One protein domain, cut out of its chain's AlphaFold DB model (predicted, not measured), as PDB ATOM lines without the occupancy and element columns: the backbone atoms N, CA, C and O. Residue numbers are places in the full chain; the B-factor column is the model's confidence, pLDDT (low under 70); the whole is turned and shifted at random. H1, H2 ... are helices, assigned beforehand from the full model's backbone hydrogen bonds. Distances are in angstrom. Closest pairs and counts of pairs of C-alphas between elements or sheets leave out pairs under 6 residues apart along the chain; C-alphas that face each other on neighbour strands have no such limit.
ATOM      1  N   ALA A  18     -29.910  19.715  -5.484       90.31
ATOM      2  CA  ALA A  18     -29.232  19.753  -4.189       90.31
ATOM      3  C   ALA A  18     -28.219  18.607  -4.048       90.31
ATOM      4  O   ALA A  18     -27.103  18.806  -3.559       90.31
ATOM      5  N   GLU A  19     -28.573  17.412  -4.519       91.94
ATOM      6  CA  GLU A  19     -27.675  16.266  -4.599       91.94
ATOM      7  C   GLU A  19     -26.558  16.515  -5.621       91.94
ATOM      8  O   GLU A  19     -25.395  16.187  -5.357       91.94
ATOM      9  N   GLN A  20     -26.867  17.174  -6.743       93.38
ATOM     10  CA  GLN A  20     -25.846  17.589  -7.702       93.38
ATOM     11  C   GLN A  20     -24.857  18.570  -7.060       93.38
ATOM     12  O   GLN A  20     -23.645  18.342  -7.102       93.38
ATOM     13  N   GLU A  21     -25.362  19.621  -6.411       93.94
ATOM     14  CA  GLU A  21     -24.541  20.606  -5.707       93.94
ATOM     15  C   GLU A  21     -23.669  19.952  -4.625       93.94
ATOM     16  O   GLU A  21     -22.482  20.270  -4.495       93.94
ATOM     17  N   TYR A  22     -24.222  18.999  -3.871       93.25
ATOM     18  CA  TYR A  22     -23.461  18.234  -2.890       93.25
ATOM     19  C   TYR A  22     -22.263  17.522  -3.526       93.25
ATOM     20  O   TYR A  22     -21.152  17.608  -2.997       93.25
ATOM     21  N   PHE A  23     -22.455  16.825  -4.649       89.62
ATOM     22  CA  PHE A  23     -21.366  16.097  -5.300       89.62
ATOM     23  C   PHE A  23     -20.296  17.029  -5.874       89.62
ATOM     24  O   PHE A  23     -19.107  16.722  -5.752       89.62
ATOM     25  N   GLU A  24     -20.688  18.171  -6.440       91.94
ATOM     26  CA  GLU A  24     -19.757  19.188  -6.938       91.94
ATOM     27  C   GLU A  24     -18.883  19.751  -5.805       91.94
ATOM     28  O   GLU A  24     -17.652  19.781  -5.915       91.94
ATOM     29  N   ARG A  25     -19.494  20.114  -4.668       91.38
ATOM     30  CA  ARG A  25     -18.772  20.570  -3.468       91.38
ATOM     31  C   ARG A  25     -17.879  19.470  -2.896       91.38
ATOM     32  O   ARG A  25     -16.706  19.711  -2.600       91.38
ATOM     33  N   PHE A  26     -18.388  18.239  -2.826       89.75
ATOM     34  CA  PHE A  26     -17.634  17.094  -2.321       89.75
ATOM     35  C   PHE A  26     -16.390  16.810  -3.169       89.75
ATOM     36  O   PHE A  26     -15.317  16.550  -2.617       89.75
ATOM     37  N   ALA A  27     -16.498  16.914  -4.497       87.69
ATOM     38  CA  ALA A  27     -15.367  16.786  -5.415       87.69
ATOM     39  C   ALA A  27     -14.320  17.896  -5.210       87.69
ATOM     40  O   ALA A  27     -13.123  17.627  -5.293       87.69
ATOM     41  N   ALA A  28     -14.748  19.112  -4.857       89.19
ATOM     42  CA  ALA A  28     -13.861  20.209  -4.463       89.19
ATOM     43  C   ALA A  28     -13.267  20.048  -3.044       89.19
ATOM     44  O   ALA A  28     -12.442  20.855  -2.606       89.19
ATOM     45  N   GLY A  29     -13.654  19.001  -2.312       87.69
ATOM     46  CA  GLY A  29     -13.200  18.750  -0.949       87.69
ATOM     47  C   GLY A  29     -13.940  19.560   0.120       87.69
ATOM     48  O   GLY A  29     -13.442  19.630   1.252       87.69
ATOM     49  N   ASP A  30     -15.084  20.150  -0.235       89.75
ATOM     50  CA  ASP A  30     -16.040  20.798   0.661       89.75
ATOM     51  C   ASP A  30     -17.172  19.817   1.005       89.75
ATOM     52  O   ASP A  30     -18.003  19.458   0.171       89.75
ATOM     53  N   PHE A  31     -17.160  19.305   2.234       90.50
ATOM     54  CA  PHE A  31     -18.078  18.252   2.658       90.50
ATOM     55  C   PHE A  31     -19.264  18.840   3.417       90.50
ATOM     56  O   PHE A  31     -19.141  19.177   4.595       90.50
ATOM     57  N   GLN A  32     -20.424  18.899   2.753       90.81
ATOM     58  CA  GLN A  32     -21.635  19.514   3.300       90.81
ATOM     59  C   GLN A  32     -22.860  18.575   3.281       90.81
ATOM     60  O   GLN A  32     -23.760  18.733   2.458       90.81
ATOM     61  N   PRO A  33     -22.943  17.604   4.213       90.75
ATOM     62  CA  PRO A  33     -24.029  16.616   4.272       90.75
ATOM     63  C   PRO A  33     -25.437  17.180   4.447       90.75
ATOM     64  O   PRO A  33     -26.400  16.484   4.147       90.75
ATOM     65  N   SER A  34     -25.573  18.423   4.913       92.31
ATOM     66  CA  SER A  34     -26.870  19.094   5.064       92.31
ATOM     67  C   SER A  34     -27.618  19.290   3.742       92.31
ATOM     68  O   SER A  34     -28.814  19.540   3.760       92.31
ATOM     69  N   LEU A  35     -26.922  19.204   2.601       89.38
ATOM     70  CA  LEU A  35     -27.544  19.241   1.274       89.38
ATOM     71  C   LEU A  35     -28.278  17.933   0.933       89.38
ATOM     72  O   LEU A  35     -29.247  17.965   0.188       89.38
ATOM     73  N   LEU A  36     -27.849  16.802   1.505       90.06
ATOM     74  CA  LEU A  36     -28.483  15.491   1.306       90.06
ATOM     75  C   LEU A  36     -29.443  15.119   2.433       90.06
ATOM     76  O   LEU A  36     -30.447  14.444   2.216       90.06
ATOM     77  N   PHE A  37     -29.103  15.513   3.658       89.62
ATOM     78  CA  PHE A  37     -29.851  15.151   4.849       89.62
ATOM     79  C   PHE A  37     -30.505  16.402   5.435       89.62
ATOM     80  O   PHE A  37     -29.817  17.195   6.080       89.62
ATOM     81  N   PRO A  38     -31.828  16.581   5.251       86.19
ATOM     82  CA  PRO A  38     -32.546  17.707   5.844       86.19
ATOM     83  C   PRO A  38     -32.636  17.597   7.373       86.19
ATOM     84  O   PRO A  38     -32.880  18.586   8.056       86.19
ATOM     85  N   ASP A  39     -32.443  16.392   7.913       94.00
ATOM     86  CA  ASP A  39     -32.347  16.144   9.345       94.00
ATOM     87  C   ASP A  39     -30.940  16.497   9.856       94.00
ATOM     88  O   ASP A  39     -29.938  15.898   9.452       94.00
ATOM     89  N   GLU A  40     -30.873  17.453  10.786       90.75
ATOM     90  CA  GLU A  40     -29.616  17.934  11.370       90.75
ATOM     91  C   GLU A  40     -28.822  16.830  12.083       90.75
ATOM     92  O   GLU A  40     -27.589  16.814  12.024       90.75
ATOM     93  N   SER A  41     -29.499  15.880  12.730       93.56
ATOM     94  CA  SER A  41     -28.850  14.761  13.421       93.56
ATOM     95  C   SER A  41     -28.211  13.788  12.431       93.56
ATOM     96  O   SER A  41     -27.090  13.322  12.653       93.56
ATOM     97  N   MET A  42     -28.869  13.543  11.295       92.88
ATOM     98  CA  MET A  42     -28.320  12.720  10.217       92.88
ATOM     99  C   MET A  42     -27.148  13.417   9.525       92.88
ATOM    100  O   MET A  42     -26.112  12.787   9.300       92.88
ATOM    101  N   ALA A  43     -27.265  14.717   9.246       92.62
ATOM    102  CA  ALA A  43     -26.173  15.503   8.682       92.62
ATOM    103  C   ALA A  43     -24.943  15.507   9.608       92.62
ATOM    104  O   ALA A  43     -23.814  15.316   9.149       92.62
ATOM    105  N   ALA A  44     -25.154  15.643  10.922       92.56
ATOM    106  CA  ALA A  44     -24.088  15.568  11.917       92.56
ATOM    107  C   ALA A  44     -23.439  14.175  11.977       92.56
ATOM    108  O   ALA A  44     -22.213  14.065  12.035       92.56
ATOM    109  N   ALA A  45     -24.234  13.103  11.912       93.94
ATOM    110  CA  ALA A  45     -23.715  11.738  11.871       93.94
ATOM    111  C   ALA A  45     -22.875  11.481  10.609       93.94
ATOM    112  O   ALA A  45     -21.799  10.887  10.692       93.94
ATOM    113  N   ALA A  46     -23.318  11.980   9.453       91.19
ATOM    114  CA  ALA A  46     -22.572  11.890   8.202       91.19
ATOM    115  C   ALA A  46     -21.246  12.666   8.265       91.19
ATOM    116  O   ALA A  46     -20.214  12.146   7.840       91.19
ATOM    117  N   LEU A  47     -21.242  13.867   8.861       90.56
ATOM    118  CA  LEU A  47     -20.017  14.639   9.114       90.56
ATOM    119  C   LEU A  47     -19.019  13.877   9.999       90.56
ATOM    120  O   LEU A  47     -17.808  13.952   9.776       90.56
ATOM    121  N   ALA A  48     -19.521  13.135  10.987       91.94
ATOM    122  CA  ALA A  48     -18.713  12.350  11.914       91.94
ATOM    123  C   ALA A  48     -18.250  10.989  11.355       91.94
ATOM    124  O   ALA A  48     -17.424  10.338  11.993       91.94
ATOM    125  N   SER A  49     -18.747  10.549  10.189       93.38
ATOM    126  CA  SER A  49     -18.395   9.245   9.608       93.38
ATOM    127  C   SER A  49     -16.897   9.166   9.273       93.38
ATOM    128  O   SER A  49     -16.405   9.936   8.438       93.38
ATOM    129  N   PRO A  50     -16.158   8.201   9.857       92.38
ATOM    130  CA  PRO A  50     -14.759   7.969   9.513       92.38
ATOM    131  C   PRO A  50     -14.555   7.643   8.030       92.38
ATOM    132  O   PRO A  50     -13.562   8.062   7.435       92.38
ATOM    133  N   GLU A  51     -15.493   6.927   7.414       93.31
ATOM    134  CA  GLU A  51     -15.463   6.539   6.005       93.31
ATOM    135  C   GLU A  51     -15.612   7.757   5.091       93.31
ATOM    136  O   GLU A  51     -14.845   7.914   4.136       93.31
ATOM    137  N   ALA A  52     -16.556   8.649   5.408       88.81
ATOM    138  CA  ALA A  52     -16.752   9.887   4.662       88.81
ATOM    139  C   ALA A  52     -15.514  10.791   4.757       88.81
ATOM    140  O   ALA A  52     -15.012  11.278   3.740       88.81
ATOM    141  N   GLN A  53     -14.953  10.928   5.961       89.50
ATOM    142  CA  GLN A  53     -13.726  11.688   6.209       89.50
ATOM    143  C   GLN A  53     -12.513  11.084   5.487       89.50
ATOM    144  O   GLN A  53     -11.706  11.808   4.894       89.50
ATOM    145  N   TRP A  54     -12.380   9.755   5.487       91.19
ATOM    146  CA  TRP A  54     -11.325   9.067   4.745       91.19
ATOM    147  C   TRP A  54     -11.444   9.332   3.241       91.19
ATOM    148  O   TRP A  54     -10.444   9.669   2.602       91.19
ATOM    149  N   LYS A  55     -12.653   9.241   2.675       89.62
ATOM    150  CA  LYS A  55     -12.895   9.489   1.247       89.62
ATOM    151  C   LYS A  55     -12.558  10.932   0.873       89.62
ATOM    152  O   LYS A  55     -11.798  11.150  -0.070       89.62
ATOM    153  N   LEU A  56     -13.020  11.898   1.668       87.69
ATOM    154  CA  LEU A  56     -12.721  13.320   1.485       87.69
ATOM    155  C   LEU A  56     -11.211  13.595   1.486       87.69
ATOM    156  O   LEU A  56     -10.690  14.327   0.645       87.69
ATOM    157  N   ARG A  57     -10.477  12.971   2.415       87.69
ATOM    158  CA  ARG A  57      -9.025  13.153   2.528       87.69
ATOM    159  C   ARG A  57      -8.257  12.580   1.337       87.69
ATOM    160  O   ARG A  57      -7.172  13.072   1.040       87.69
ATOM    161  N   ASN A  58      -8.781  11.540   0.693       87.88
ATOM    162  CA  ASN A  58      -8.147  10.931  -0.476       87.88
ATOM    163  C   ASN A  58      -8.503  11.647  -1.779       87.88
ATOM    164  O   ASN A  58      -7.638  11.722  -2.642       87.88
ATOM    165  N   LEU A  59      -9.688  12.256  -1.888       83.44
ATOM    166  CA  LEU A  59     -10.018  13.129  -3.021       83.44
ATOM    167  C   LEU A  59      -9.025  14.288  -3.159       83.44
ATOM    168  O   LEU A  59      -8.568  14.564  -4.255       83.44
ATOM    169  N   LYS A  60      -8.587  14.889  -2.044       70.38
ATOM    170  CA  LYS A  60      -7.562  15.955  -2.043       70.38
ATOM    171  C   LYS A  60      -6.162  15.504  -2.486       70.38
ATOM    172  O   LYS A  60      -5.265  16.336  -2.582       70.38
ATOM    173  N   ARG A  61      -5.927  14.197  -2.637       73.25
ATOM    174  CA  ARG A  61      -4.626  13.619  -3.019       73.25
ATOM    175  C   ARG A  61      -4.588  13.154  -4.474       73.25
ATOM    176  O   ARG A  61      -3.514  12.754  -4.919       73.25
TER     177      ARG A  61
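This is residues 18 to 61 of the 62 residues of an uncharacterized protein of Olsenella sp. HMSC062G07 (UniProt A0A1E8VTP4). Three helices make a flat U: H1 forms one side, H2 the other, and H3 crosses one end, making a corner with H2 at a tight link and coming near H1 where both H1 and H3 end. The long link from H1 to H2, residues 28 to 39, runs back between those two sides. The 44 printed residues hold three named helices, in the order H1, H2, H3, and no named strand; the class is all helix. The whole is compact, with a radius of gyration of the C-alphas of 10.1 A, and its C-alphas span 30 by 22 by 10 A.

H1, residues 18 to 27, is apart from H2, residues 40 to 48. H1 is close to but not clearly touching H3, residues 50 to 59; their closest C-alphas, those of Ala 27 and Leu 59, are 6.9 A apart. H1 and H3 run the same way at a steep tilt of 64 degrees. H2 and H3 are also close but not clearly touching, with the closest C-alphas, those of Ala 46 and Ala 52, 7.1 A apart. They run the same way at a steep tilt of 62 degrees. In H1, H2 and H3 every O i to N i+4 pair is within hydrogen-bond range.

H1 begins with C-alpha 18 at (-29.232, 19.753, -4.189) and is 14.2 A long from first to last C-alpha. H2 begins with C-alpha 40 at (-29.616, 17.934, 11.370) and measures 12.3 A. H3 measures 14.4 A and ends with C-alpha 59 at (-10.018, 13.129, -3.021).

The two C-alphas farthest apart, those of Asp 39 and Arg 61, are 30.5 A apart. The printed part has no cut. The link from H1 to H2 is long, with 12 residues, and the link from H2 to H3, with 1 residue, is tight. The mean pLDDT of the printed part is 89.8, and no printed residue is under 70.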